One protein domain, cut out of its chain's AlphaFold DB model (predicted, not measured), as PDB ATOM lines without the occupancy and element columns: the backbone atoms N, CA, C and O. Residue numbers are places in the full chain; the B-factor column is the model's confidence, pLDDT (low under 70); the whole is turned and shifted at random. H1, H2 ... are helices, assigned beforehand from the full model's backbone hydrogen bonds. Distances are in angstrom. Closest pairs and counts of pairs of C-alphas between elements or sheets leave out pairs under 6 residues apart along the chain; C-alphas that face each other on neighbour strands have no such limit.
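What this domain is: This is residues 256 to 350 of the 392 residues of an uncharacterized protein of Enterococcus columbae DSM 7374 = ATCC 51263 (UniProt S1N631). Three helices, H2, H3 and H4, make a loose triangle about the long axis: H2 is the longest, H3 folds back beside one end of it, and H4 runs back again close to both. H5 and H6 lie on the side away from H3, H5 folding back from the end of H4 and H6 crossing the first half of H2, while H1 sits at one end of the body, beyond the start of H2. The printed part has 95 residues with six named helices, H1 to H6 in order along the chain, and no named strand; the class is all helix. The whole is compact, with a radius of gyration of the C-alphas of 12.9 A, and only just elongated, spanning 40 by 26 by 19 A.

Where its parts are: H2, residues 275 to 291, measures 25.9 A from first to last C-alpha, from (3.771, -49.329, -47.152) to (22.835, -58.281, -32.122). H3 is residues 295 to 306, 16.1 A, and H4 is residues 316 to 329, 20.0 A. H5 is residues 333 to 338, 8.8 A. H6 is residues 341 to 350, 14.0 A, ending at C-alpha 350 at (5.163, -49.378, -37.582). H1 is residues 262 to 269, 11.0 A, beginning at C-alpha 262 at (9.926, -45.746, -59.557).

How they stand to each other: H2 touches H3 with residues 285 to 289 alone; they form a helical hairpin at a shallow tilt of 27 degrees, opposite ways, and their closest C-alphas, of Leu 289 and Lys 298, are 5.5 A apart. H2 touches H6 with residues 276 to 283 alone, about perpendicular at 77 degrees, the closest C-alphas being those of Gln 280 and Gly 350, 5.6 A. H2 and H4 are close but not clearly touching, with the C-alphas of Leu 286 and Tyr 326 closest at 7.5 A. H3 and H4, also a helical hairpin, only just touch, with 3 pairs of C-alphas within 8 A, the closest those of Ile 295 and Leu 327 at 7.4 A; their tilt of 35.4 degrees is only just steep. H4 touches H5 with residues 325 to 329 alone, a third helical hairpin at a shallow tilt of 31 degrees, the C-alphas of Tyr 329 and Phe 335 closest at 5.4 A. H5 and H6 are close but not clearly touching, the C-alphas of Phe 336 and Arg 344 closest at 5.5 A. H1 touches no helix; its closest C-alpha to H2 is that of Phe 268, 7.3 A from that of Gln 275. Every O i to N i+4 pair is within hydrogen-bond range in H1, H3, H4, H5 and H6, and 11 of 13 are in H2.

The domain as a whole: The two C-alphas farthest apart, of Thr 270 and Pro 293, are 40.2 A apart. The printed part has no cut and no long link; H3 to H4 is short, and the other links are tight. Mean pLDDT of the printed part is 89.1, and residues 256 to 257 are under 70.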
ATOM      1  N   GLU A 256       8.242 -38.352 -50.241       61.50
ATOM      2  CA  GLU A 256       7.482 -39.306 -51.062       61.50
ATOM      3  C   GLU A 256       7.994 -39.446 -52.499       61.50
ATOM      4  O   GLU A 256       7.802 -40.495 -53.115       61.50
ATOM      5  N   LYS A 257       8.670 -38.420 -53.027       65.31
ATOM      6  CA  LYS A 257       9.265 -38.468 -54.369       65.31
ATOM      7  C   LYS A 257      10.642 -39.126 -54.384       65.31
ATOM      8  O   LYS A 257      10.997 -39.714 -55.401       65.31
ATOM      9  N   HIS A 258      11.375 -39.042 -53.273       71.56
ATOM     10  CA  HIS A 258      12.790 -39.419 -53.202       71.56
ATOM     11  C   HIS A 258      13.089 -40.606 -52.278       71.56
ATOM     12  O   HIS A 258      14.182 -41.149 -52.357       71.56
ATOM     13  N   CYS A 259      12.150 -41.046 -51.433       83.50
ATOM     14  CA  CYS A 259      12.335 -42.221 -50.569       83.50
ATOM     15  C   CYS A 259      12.153 -43.543 -51.315       83.50
ATOM     16  O   CYS A 259      12.636 -44.563 -50.841       83.50
ATOM     17  N   TYR A 260      11.404 -43.556 -52.421       88.44
ATOM     18  CA  TYR A 260      10.977 -44.789 -53.084       88.44
ATOM     19  C   TYR A 260      11.410 -44.828 -54.545       88.44
ATOM     20  O   TYR A 260      11.304 -43.833 -55.271       88.44
ATOM     21  N   THR A 261      11.801 -46.014 -55.006       89.06
ATOM     22  CA  THR A 261      12.098 -46.252 -56.421       89.06
ATOM     23  C   THR A 261      10.850 -46.045 -57.292       89.06
ATOM     24  O   THR A 261       9.708 -46.030 -56.816       89.06
ATOM     25  N   SER A 262      11.039 -45.834 -58.596       87.62
ATOM     26  CA  SER A 262       9.926 -45.746 -59.557       87.62
ATOM     27  C   SER A 262       9.066 -47.016 -59.528       87.62
ATOM     28  O   SER A 262       7.840 -46.927 -59.448       87.62
ATOM     29  N   THR A 263       9.708 -48.185 -59.480       88.31
ATOM     30  CA  THR A 263       9.059 -49.497 -59.364       88.31
ATOM     31  C   THR A 263       8.200 -49.599 -58.107       88.31
ATOM     32  O   THR A 263       7.024 -49.955 -58.192       88.31
ATOM     33  N   ALA A 264       8.732 -49.209 -56.943       88.12
ATOM     34  CA  ALA A 264       7.987 -49.225 -55.686       88.12
ATOM     35  C   ALA A 264       6.729 -48.349 -55.735       88.12
ATOM     36  O   ALA A 264       5.657 -48.767 -55.296       88.12
ATOM     37  N   ARG A 265       6.826 -47.157 -56.340       88.44
ATOM     38  CA  ARG A 265       5.669 -46.265 -56.529       88.44
ATOM     39  C   ARG A 265       4.569 -46.922 -57.364       88.44
ATOM     40  O   ARG A 265       3.394 -46.788 -57.024       88.44
ATOM     41  N   THR A 266       4.924 -47.673 -58.405       88.19
ATOM     42  CA  THR A 266       3.965 -48.457 -59.201       88.19
ATOM     43  C   THR A 266       3.356 -49.611 -58.398       88.19
ATOM     44  O   THR A 266       2.146 -49.845 -58.472       88.19
ATOM     45  N   LEU A 267       4.148 -50.298 -57.569       89.25
ATOM     46  CA  LEU A 267       3.660 -51.377 -56.699       89.25
ATOM     47  C   LEU A 267       2.674 -50.876 -55.634       89.25
ATOM     48  O   LEU A 267       1.680 -51.549 -55.359       89.25
ATOM     49  N   PHE A 268       2.891 -49.675 -55.086       88.94
ATOM     50  CA  PHE A 268       1.931 -49.043 -54.177       88.94
ATOM     51  C   PHE A 268       0.613 -48.708 -54.885       88.94
ATOM     52  O   PHE A 268      -0.456 -48.997 -54.349       88.94
ATOM     53  N   LYS A 269       0.668 -48.148 -56.105       88.44
ATOM     54  CA  LYS A 269      -0.533 -47.822 -56.902       88.44
ATOM     55  C   LYS A 269      -1.354 -49.064 -57.249       88.44
ATOM     56  O   LYS A 269      -2.575 -49.036 -57.166       88.44
ATOM     57  N   THR A 270      -0.680 -50.157 -57.596       88.81
ATOM     58  CA  THR A 270      -1.313 -51.442 -57.941       88.81
ATOM     59  C   THR A 270      -1.692 -52.282 -56.718       88.81
ATOM     60  O   THR A 270      -2.157 -53.406 -56.880       88.81
ATOM     61  N   LYS A 271      -1.498 -51.761 -55.494       86.50
ATOM     62  CA  LYS A 271      -1.746 -52.447 -54.211       86.50
ATOM     63  C   LYS A 271      -1.011 -53.791 -54.053       86.50
ATOM     64  O   LYS A 271      -1.371 -54.589 -53.195       86.50
ATOM     65  N   ARG A 272       0.047 -54.030 -54.838       85.19
ATOM     66  CA  ARG A 272       0.882 -55.244 -54.776       85.19
ATOM     67  C   ARG A 272       1.901 -55.211 -53.638       85.19
ATOM     68  O   ARG A 272       2.407 -56.250 -53.233       85.19
ATOM     69  N   LEU A 273       2.194 -54.023 -53.116       88.88
ATOM     70  CA  LEU A 273       3.001 -53.821 -51.918       88.88
ATOM     71  C   LEU A 273       2.294 -52.808 -51.022       88.88
ATOM     72  O   LEU A 273       1.868 -51.752 -51.491       88.88
ATOM     73  N   SER A 274       2.194 -53.099 -49.726       88.94
ATOM     74  CA  SER A 274       1.719 -52.119 -48.752       88.94
ATOM     75  C   SER A 274       2.903 -51.396 -48.115       88.94
ATOM     76  O   SER A 274       3.928 -52.000 -47.789       88.94
ATOM     77  N   GLN A 275       2.758 -50.088 -47.889       87.31
ATOM     78  CA  GLN A 275       3.771 -49.329 -47.152       87.31
ATOM     79  C   GLN A 275       3.948 -49.893 -45.737       87.31
ATOM     80  O   GLN A 275       5.062 -49.941 -45.236       87.31
ATOM     81  N   GLN A 276       2.878 -50.381 -45.107       87.44
ATOM     82  CA  GLN A 276       2.953 -50.983 -43.778       87.44
ATOM     83  C   GLN A 276       3.912 -52.180 -43.735       87.44
ATOM     84  O   GLN A 276       4.759 -52.229 -42.848       87.44
ATOM     85  N   VAL A 277       3.816 -53.102 -44.699       87.88
ATOM     86  CA  VAL A 277       4.711 -54.270 -44.795       87.88
ATOM     87  C   VAL A 277       6.154 -53.819 -45.004       87.88
ATOM     88  O   VAL A 277       7.058 -54.306 -44.329       87.88
ATOM     89  N   LEU A 278       6.362 -52.831 -45.879       91.75
ATOM     90  CA  LEU A 278       7.683 -52.275 -46.150       91.75
ATOM     91  C   LEU A 278       8.339 -51.682 -44.887       91.75
ATOM     92  O   LEU A 278       9.475 -52.026 -44.564       91.75
ATOM     93  N   TYR A 279       7.625 -50.827 -44.145       91.62
ATOM     94  CA  TYR A 279       8.151 -50.233 -42.910       91.62
ATOM     95  C   TYR A 279       8.333 -51.263 -41.799       91.62
ATOM     96  O   TYR A 279       9.297 -51.163 -41.046       91.62
ATOM     97  N   GLN A 280       7.453 -52.261 -41.702       90.69
ATOM     98  CA  GLN A 280       7.615 -53.339 -40.732       90.69
ATOM     99  C   GLN A 280       8.915 -54.111 -40.991       90.69
ATOM    100  O   GLN A 280       9.692 -54.314 -40.060       90.69
ATOM    101  N   LYS A 281       9.191 -54.465 -42.254       92.62
ATOM    102  CA  LYS A 281      10.434 -55.150 -42.616       92.62
ATOM    103  C   LYS A 281      11.664 -54.291 -42.325       92.62
ATOM    104  O   LYS A 281      12.643 -54.804 -41.793       92.62
ATOM    105  N   LEU A 282      11.603 -52.990 -42.623       94.56
ATOM    106  CA  LEU A 282      12.685 -52.050 -42.317       94.56
ATOM    107  C   LEU A 282      12.985 -52.008 -40.814       94.56
ATOM    108  O   LEU A 282      14.141 -52.113 -40.421       94.56
ATOM    109  N   ILE A 283      11.953 -51.903 -39.975       93.75
ATOM    110  CA  ILE A 283      12.113 -51.888 -38.516       93.75
ATOM    111  C   ILE A 283      12.720 -53.207 -38.019       93.75
ATOM    112  O   ILE A 283      13.642 -53.171 -37.213       93.75
ATOM    113  N   GLU A 284      12.250 -54.355 -38.518       91.81
ATOM    114  CA  GLU A 284      12.810 -55.671 -38.165       91.81
ATOM    115  C   GLU A 284      14.303 -55.760 -38.496       91.81
ATOM    116  O   GLU A 284      15.088 -56.203 -37.659       91.81
ATOM    117  N   GLN A 285      14.707 -55.311 -39.691       93.62
ATOM    118  CA  GLN A 285      16.117 -55.341 -40.078       93.62
ATOM    119  C   GLN A 285      16.955 -54.400 -39.210       93.62
ATOM    120  O   GLN A 285      17.975 -54.834 -38.686       93.62
ATOM    121  N   LEU A 286      16.497 -53.167 -38.962       94.56
ATOM    122  CA  LEU A 286      17.200 -52.227 -38.078       94.56
ATOM    123  C   LEU A 286      17.377 -52.795 -36.661       94.56
ATOM    124  O   LEU A 286      18.473 -52.735 -36.113       94.56
ATOM    125  N   LEU A 287      16.337 -53.409 -36.088       91.81
ATOM    126  CA  LEU A 287      16.428 -54.035 -34.763       91.81
ATOM    127  C   LEU A 287      17.391 -55.224 -34.738       91.81
ATOM    128  O   LEU A 287      18.100 -55.394 -33.745       91.81
ATOM    129  N   SER A 288      17.451 -56.017 -35.813       91.38
ATOM    130  CA  SER A 288      18.369 -57.162 -35.895       91.38
ATOM    131  C   SER A 288      19.842 -56.746 -35.794       91.38
ATOM    132  O   SER A 288      20.652 -57.482 -35.235       91.38
ATOM    133  N   LEU A 289      20.177 -55.517 -36.211       92.44
ATOM    134  CA  LEU A 289      21.533 -54.970 -36.112       92.44
ATOM    135  C   LEU A 289      22.019 -54.808 -34.667       92.44
ATOM    136  O   LEU A 289      23.222 -54.723 -34.438       92.44
ATOM    137  N   ASN A 290      21.121 -54.773 -33.678       89.56
ATOM    138  CA  ASN A 290      21.512 -54.661 -32.269       89.56
ATOM    139  C   ASN A 290      22.262 -55.899 -31.759       89.56
ATOM    140  O   ASN A 290      22.942 -55.807 -30.744       89.56
ATOM    141  N   GLN A 291      22.148 -57.031 -32.459       87.62
ATOM    142  CA  GLN A 291      22.835 -58.281 -32.122       87.62
ATOM    143  C   GLN A 291      24.292 -58.311 -32.606       87.62
ATOM    144  O   GLN A 291      25.049 -59.199 -32.227       87.62
ATOM    145  N   LEU A 292      24.688 -57.354 -33.449       89.44
ATOM    146  CA  LEU A 292      26.016 -57.306 -34.048       89.44
ATOM    147  C   LEU A 292      26.961 -56.420 -33.217       89.44
ATOM    148  O   LEU A 292      26.553 -55.335 -32.785       89.44
ATOM    149  N   PRO A 293      28.224 -56.835 -33.020       84.94
ATOM    150  CA  PRO A 293      29.163 -56.124 -32.158       84.94
ATOM    151  C   PRO A 293      29.731 -54.848 -32.795       84.94
ATOM    152  O   PRO A 293      29.817 -53.831 -32.108       84.94
ATOM    153  N   THR A 294      30.085 -54.857 -34.088       92.06
ATOM    154  CA  THR A 294      30.788 -53.722 -34.722       92.06
ATOM    155  C   THR A 294      29.913 -52.932 -35.694       92.06
ATOM    156  O   THR A 294      28.936 -53.445 -36.243       92.06
ATOM    157  N   ILE A 295      30.248 -51.655 -35.906       91.00
ATOM    158  CA  ILE A 295      29.510 -50.765 -36.816       91.00
ATOM    159  C   ILE A 295      29.672 -51.231 -38.268       91.00
ATOM    160  O   ILE A 295      28.691 -51.251 -39.010       91.00
ATOM    161  N   GLU A 296      30.864 -51.683 -38.654       92.25
ATOM    162  CA  GLU A 296      31.165 -52.155 -40.010       92.25
ATOM    163  C   GLU A 296      30.324 -53.389 -40.362       92.25
ATOM    164  O   GLU A 296      29.753 -53.472 -41.449       92.25
ATOM    165  N   GLN A 297      30.169 -54.323 -39.415       91.81
ATOM    166  CA  GLN A 297      29.320 -55.503 -39.598       91.81
ATOM    167  C   GLN A 297      27.847 -55.118 -39.749       91.81
ATOM    168  O   GLN A 297      27.161 -55.646 -40.627       91.81
ATOM    169  N   LYS A 298      27.362 -54.169 -38.935       94.00
ATOM    170  CA  LYS A 298      25.989 -53.648 -39.050       94.00
ATOM    171  C   LYS A 298      25.743 -53.031 -40.422       94.00
ATOM    172  O   LYS A 298      24.702 -53.289 -41.021       94.00
ATOM    173  N   GLN A 299      26.695 -52.246 -40.924       93.31
ATOM    174  CA  GLN A 299      26.602 -51.620 -42.241       93.31
ATOM    175  C   GLN A 299      26.582 -52.657 -43.364       93.31
ATOM    176  O   GLN A 299      25.664 -52.634 -44.183       93.31
ATOM    177  N   ALA A 300      27.533 -53.593 -43.376       93.00
ATOM    178  CA  ALA A 300      27.633 -54.612 -44.418       93.00
ATOM    179  C   ALA A 300      26.374 -55.495 -44.490       93.00
ATOM    180  O   ALA A 300      25.806 -55.689 -45.567       93.00
ATOM    181  N   ILE A 301      25.890 -55.974 -43.337       93.81
ATOM    182  CA  ILE A 301      24.693 -56.823 -43.264       93.81
ATOM    183  C   ILE A 301      23.452 -56.051 -43.710       93.81
ATOM    184  O   ILE A 301      22.671 -56.557 -44.520       93.81
ATOM    185  N   PHE A 302      23.276 -54.811 -43.247       95.06
ATOM    186  CA  PHE A 302      22.130 -54.006 -43.658       95.06
ATOM    187  C   PHE A 302      22.160 -53.690 -45.157       95.06
ATOM    188  O   PHE A 302      21.123 -53.763 -45.810       95.06
ATOM    189  N   GLN A 303      23.329 -53.389 -45.731       93.31
ATOM    190  CA  GLN A 303      23.473 -53.143 -47.170       93.31
ATOM    191  C   GLN A 303      23.121 -54.378 -48.005       93.31
ATOM    192  O   GLN A 303      22.449 -54.250 -49.029       93.31
ATOM    193  N   GLN A 304      23.506 -55.575 -47.559       93.19
ATOM    194  CA  GLN A 304      23.110 -56.822 -48.213       93.19
ATOM    195  C   GLN A 304      21.589 -57.038 -48.135       93.19
ATOM    196  O   GLN A 304      20.947 -57.351 -49.137       93.19
ATOM    197  N   GLN A 305      20.988 -56.824 -46.961       92.50
ATOM    198  CA  GLN A 305      19.537 -56.936 -46.759       92.50
ATOM    199  C   GLN A 305      18.753 -55.889 -47.567       92.50
ATOM    200  O   GLN A 305      17.679 -56.183 -48.089       92.50
ATOM    201  N   ALA A 306      19.297 -54.678 -47.710       92.44
ATOM    202  CA  ALA A 306      18.698 -53.573 -48.453       92.44
ATOM    203  C   ALA A 306      18.521 -53.872 -49.949       92.44
ATOM    204  O   ALA A 306      17.626 -53.313 -50.581       92.44
ATOM    205  N   GLN A 307      19.327 -54.773 -50.517       92.31
ATOM    206  CA  GLN A 307      19.203 -55.202 -51.916       92.31
ATOM    207  C   GLN A 307      18.024 -56.161 -52.144       92.31
ATOM    208  O   GLN A 307      17.574 -56.341 -53.279       92.31
ATOM    209  N   GLN A 308      17.489 -56.756 -51.075       92.81
ATOM    210  CA  GLN A 308      16.412 -57.736 -51.146       92.81
ATOM    211  C   GLN A 308      15.034 -57.073 -51.064       92.81
ATOM    212  O   GLN A 308      14.828 -56.056 -50.396       92.81
ATOM    213  N   PHE A 309      14.046 -57.676 -51.725       87.56
ATOM    214  CA  PHE A 309      12.652 -57.259 -51.592       87.56
ATOM    215  C   PHE A 309      12.128 -57.592 -50.180       87.56
ATOM    216  O   PHE A 309      12.406 -58.678 -49.671       87.56
ATOM    217  N   PRO A 310      11.336 -56.716 -49.532       91.00
ATOM    218  CA  PRO A 310      10.800 -55.450 -50.034       91.00
ATOM    219  C   PRO A 310      11.709 -54.224 -49.856       91.00
ATOM    220  O   PRO A 310      11.342 -53.157 -50.340       91.00
ATOM    221  N   LEU A 311      12.865 -54.321 -49.189       91.50
ATOM    222  CA  LEU A 311      13.685 -53.152 -48.828       91.50
ATOM    223  C   LEU A 311      14.269 -52.397 -50.020       91.50
ATOM    224  O   LEU A 311      14.290 -51.169 -49.981       91.50
ATOM    225  N   ASN A 312      14.598 -53.086 -51.112       92.44
ATOM    226  CA  ASN A 312      15.019 -52.457 -52.371       92.44
ATOM    227  C   ASN A 312      13.939 -51.567 -53.032       92.44
ATOM    228  O   ASN A 312      14.161 -50.957 -54.078       92.44
ATOM    229  N   SER A 313      12.750 -51.479 -52.425       92.19
ATOM    230  CA  SER A 313      11.721 -50.497 -52.771       92.19
ATOM    231  C   SER A 313      12.069 -49.078 -52.308       92.19
ATOM    232  O   SER A 313      11.532 -48.111 -52.856       92.19
ATOM    233  N   PHE A 314      12.936 -48.933 -51.304       91.12
ATOM    234  CA  PHE A 314      13.514 -47.644 -50.940       91.12
ATOM    235  C   PHE A 314      14.663 -47.279 -51.886       91.12
ATOM    236  O   PHE A 314      15.311 -48.147 -52.465       91.12
ATOM    237  N   THR A 315      14.924 -45.985 -52.045       89.56
ATOM    238  CA  THR A 315      16.162 -45.520 -52.681       89.56
ATOM    239  C   THR A 315      17.359 -45.797 -51.774       89.56
ATOM    240  O   THR A 315      17.222 -45.838 -50.546       89.56
ATOM    241  N   LYS A 316      18.539 -45.980 -52.375       88.25
ATOM    242  CA  LYS A 316      19.771 -46.260 -51.634       88.25
ATOM    243  C   LYS A 316      20.093 -45.119 -50.670       88.25
ATOM    244  O   LYS A 316      20.306 -45.360 -49.491       88.25
ATOM    245  N   GLU A 317      19.995 -43.881 -51.145       86.81
ATOM    246  CA  GLU A 317      20.266 -42.665 -50.376       86.81
ATOM    247  C   GLU A 317      19.351 -42.566 -49.147       86.81
ATOM    248  O   GLU A 317      19.784 -42.178 -48.064       86.81
ATOM    249  N   CYS A 318      18.080 -42.960 -49.290       88.25
ATOM    250  CA  CYS A 318      17.136 -42.985 -48.177       88.25
ATOM    251  C   CYS A 318      17.516 -44.038 -47.128       88.25
ATOM    252  O   CYS A 318      17.407 -43.769 -45.932       88.25
ATOM    253  N   LEU A 319      17.916 -45.240 -47.551       91.19
ATOM    254  CA  LEU A 319      18.307 -46.308 -46.630       91.19
ATOM    255  C   LEU A 319      19.629 -46.002 -45.931       91.19
ATOM    256  O   LEU A 319      19.702 -46.178 -44.717       91.19
ATOM    257  N   ASP A 320      20.616 -45.492 -46.664       90.12
ATOM    258  CA  ASP A 320      21.912 -45.083 -46.120       90.12
ATOM    259  C   ASP A 320      21.725 -43.983 -45.064       90.12
ATOM    260  O   ASP A 320      22.274 -44.077 -43.964       90.12
ATOM    261  N   PHE A 321      20.858 -42.999 -45.335       89.56
ATOM    262  CA  PHE A 321      20.521 -41.949 -44.373       89.56
ATOM    263  C   PHE A 321      19.834 -42.500 -43.110       89.56
ATOM    264  O   PHE A 321      20.230 -42.180 -41.987       89.56
ATOM    265  N   ILE A 322      18.817 -43.359 -43.266       91.94
ATOM    266  CA  ILE A 322      18.120 -43.978 -42.124       91.94
ATOM    267  C   ILE A 322      19.094 -44.821 -41.292       91.94
ATOM    268  O   ILE A 322      19.062 -44.745 -40.063       91.94
ATOM    269  N   LEU A 323      19.950 -45.610 -41.945       93.69
ATOM    270  CA  LEU A 323      20.939 -46.449 -41.281       93.69
ATOM    271  C   LEU A 323      21.932 -45.602 -40.490       93.69
ATOM    272  O   LEU A 323      22.143 -45.882 -39.313       93.69
ATOM    273  N   ALA A 324      22.493 -44.550 -41.091       92.00
ATOM    274  CA  ALA A 324      23.435 -43.657 -40.420       92.00
ATOM    275  C   ALA A 324      22.838 -43.085 -39.125       92.00
ATOM    276  O   ALA A 324      23.436 -43.202 -38.053       92.00
ATOM    277  N   LYS A 325      21.602 -42.570 -39.185       91.94
ATOM    278  CA  LYS A 325      20.910 -42.047 -37.996       91.94
ATOM    279  C   LYS A 325      20.567 -43.133 -36.980       91.94
ATOM    280  O   LYS A 325      20.607 -42.873 -35.777       91.94
ATOM    281  N   TYR A 326      20.227 -44.341 -37.431       94.06
ATOM    282  CA  TYR A 326      19.956 -45.463 -36.533       94.06
ATOM    283  C   TYR A 326      21.218 -45.916 -35.797       94.06
ATOM    284  O   TYR A 326      21.169 -46.140 -34.592       94.06
ATOM    285  N   LEU A 327      22.356 -46.008 -36.486       93.38
ATOM    286  CA  LEU A 327      23.633 -46.372 -35.873       93.38
ATOM    287  C   LEU A 327      24.093 -45.323 -34.853       93.38
ATOM    288  O   LEU A 327      24.650 -45.686 -33.821       93.38
ATOM    289  N   GLN A 328      23.803 -44.043 -35.106       91.81
ATOM    290  CA  GLN A 328      24.158 -42.940 -34.212       91.81
ATOM    291  C   GLN A 328      23.281 -42.879 -32.949       91.81
ATOM    292  O   GLN A 328      23.787 -42.625 -31.858       91.81
ATOM    293  N   TYR A 329      21.968 -43.103 -33.068       91.31
ATOM    294  CA  TYR A 329      21.027 -42.823 -31.972       91.31
ATOM    295  C   TYR A 329      20.200 -44.022 -31.491       91.31
ATOM    296  O   TYR A 329      19.583 -43.945 -30.423       91.31
ATOM    297  N   GLY A 330      20.132 -45.109 -32.260       90.88
ATOM    298  CA  GLY A 330      19.124 -46.163 -32.101       90.88
ATOM    299  C   GLY A 330      17.695 -45.613 -32.199       90.88
ATOM    300  O   GLY A 330      17.484 -44.461 -32.567       90.88
ATOM    301  N   PHE A 331      16.673 -46.375 -31.802       90.81
ATOM    302  CA  PHE A 331      15.285 -45.873 -31.739       90.81
ATOM    303  C   PHE A 331      15.008 -44.942 -30.543       90.81
ATOM    304  O   PHE A 331      14.017 -45.085 -29.828       90.81
ATOM    305  N   LYS A 332      15.873 -43.949 -30.338       89.38
ATOM    306  CA  LYS A 332      15.681 -42.852 -29.384       89.38
ATOM    307  C   LYS A 332      15.050 -41.638 -30.069       89.38
ATOM    308  O   LYS A 332      14.900 -41.582 -31.288       89.38
ATOM    309  N   ARG A 333      14.692 -40.617 -29.283       86.62
ATOM    310  CA  ARG A 333      14.049 -39.388 -29.785       86.62
ATOM    311  C   ARG A 333      14.847 -38.710 -30.908       86.62
ATOM    312  O   ARG A 333      14.234 -38.303 -31.888       86.62
ATOM    313  N   ASN A 334      16.176 -38.639 -30.797       89.56
ATOM    314  CA  ASN A 334      17.027 -37.963 -31.788       89.56
ATOM    315  C   ASN A 334      17.000 -38.636 -33.160       89.56
ATOM    316  O   ASN A 334      16.925 -37.924 -34.152       89.56
ATOM    317  N   PHE A 335      16.925 -39.972 -33.221       91.25
ATOM    318  CA  PHE A 335      16.695 -40.683 -34.481       91.25
ATOM    319  C   PHE A 335      15.408 -40.222 -35.149       91.25
ATOM    320  O   PHE A 335      15.393 -39.862 -36.315       91.25
ATOM    321  N   PHE A 336      14.299 -40.175 -34.413       88.31
ATOM    322  CA  PHE A 336      13.042 -39.742 -35.012       88.31
ATOM    323  C   PHE A 336      13.094 -38.282 -35.448       88.31
ATOM    324  O   PHE A 336      12.569 -37.959 -36.511       88.31
ATOM    325  N   VAL A 337      13.718 -37.409 -34.653       84.38
ATOM    326  CA  VAL A 337      13.802 -35.981 -34.964       84.38
ATOM    327  C   VAL A 337      14.701 -35.688 -36.170       84.38
ATOM    328  O   VAL A 337      14.366 -34.790 -36.942       84.38
ATOM    329  N   SER A 338      15.763 -36.464 -36.389       85.00
ATOM    330  CA  SER A 338      16.611 -36.344 -37.580       85.00
ATOM    331  C   SER A 338      15.956 -36.895 -38.848       85.00
ATOM    332  O   SER A 338      16.389 -36.589 -39.950       85.00
ATOM    333  N   LEU A 339      14.869 -37.665 -38.741       86.50
ATOM    334  CA  LEU A 339      14.133 -38.125 -39.916       86.50
ATOM    335  C   LEU A 339      13.081 -37.108 -40.388       86.50
ATOM    336  O   LEU A 339      12.379 -36.500 -39.563       86.50
ATOM    337  N   PRO A 340      12.849 -37.012 -41.713       82.00
ATOM    338  CA  PRO A 340      11.716 -36.291 -42.269       82.00
ATOM    339  C   PRO A 340      10.398 -36.776 -41.700       82.00
ATOM    340  O   PRO A 340      10.197 -37.970 -41.454       82.00
ATOM    341  N   ARG A 341       9.449 -35.852 -41.571       80.12
ATOM    342  CA  ARG A 341       8.161 -36.099 -40.919       80.12
ATOM    343  C   ARG A 341       7.431 -37.332 -41.450       80.12
ATOM    344  O   ARG A 341       6.967 -38.143 -40.653       80.12
ATOM    345  N   ASN A 342       7.354 -37.502 -42.770       81.56
ATOM    346  CA  ASN A 342       6.632 -38.630 -43.367       81.56
ATOM    347  C   ASN A 342       7.285 -39.973 -43.010       81.56
ATOM    348  O   ASN A 342       6.579 -40.926 -42.687       81.56
ATOM    349  N   LEU A 343       8.622 -40.050 -43.017       86.44
ATOM    350  CA  LEU A 343       9.342 -41.247 -42.574       86.44
ATOM    351  C   LEU A 343       9.138 -41.489 -41.081       86.44
ATOM    352  O   LEU A 343       8.762 -42.591 -40.685       86.44
ATOM    353  N   ARG A 344       9.324 -40.443 -40.268       87.31
ATOM    354  CA  ARG A 344       9.142 -40.466 -38.815       87.31
ATOM    355  C   ARG A 344       7.777 -41.028 -38.432       87.31
ATOM    356  O   ARG A 344       7.704 -41.964 -37.644       87.31
ATOM    357  N   GLN A 345       6.704 -40.498 -39.017       86.50
ATOM    358  CA  GLN A 345       5.332 -40.923 -38.732       86.50
ATOM    359  C   GLN A 345       5.092 -42.386 -39.114       86.50
ATOM    360  O   GLN A 345       4.497 -43.134 -38.334       86.50
ATOM    361  N   LYS A 346       5.568 -42.816 -40.290       89.50
ATOM    362  CA  LYS A 346       5.397 -44.199 -40.758       89.50
ATOM    363  C   LYS A 346       6.189 -45.193 -39.904       89.50
ATOM    364  O   LYS A 346       5.633 -46.223 -39.527       89.50
ATOM    365  N   LEU A 347       7.422 -44.859 -39.521       90.94
ATOM    366  CA  LEU A 347       8.234 -45.671 -38.609       90.94
ATOM    367  C   LEU A 347       7.620 -45.745 -37.210       90.94
ATOM    368  O   LEU A 347       7.451 -46.838 -36.684       90.94
ATOM    369  N   GLN A 348       7.203 -44.617 -36.628       90.06
ATOM    370  CA  GLN A 348       6.543 -44.606 -35.317       90.06
ATOM    371  C   GLN A 348       5.253 -45.432 -35.318       90.06
ATOM    372  O   GLN A 348       4.996 -46.172 -34.369       90.06
ATOM    373  N   LYS A 349       4.450 -45.347 -36.388       88.62
ATOM    374  CA  LYS A 349       3.262 -46.193 -36.556       88.62
ATOM    375  C   LYS A 349       3.645 -47.672 -36.651       88.62
ATOM    376  O   LYS A 349       3.030 -48.490 -35.977       88.62
ATOM    377  N   GLY A 350       4.664 -48.008 -37.443       86.44
ATOM    378  CA  GLY A 350       5.163 -49.378 -37.582       86.44
ATOM    379  C   GLY A 350       5.661 -49.973 -36.262       86.44
ATOM    380  O   GLY A 350       5.304 -51.101 -35.936       86.44
TER     381      GLY A 350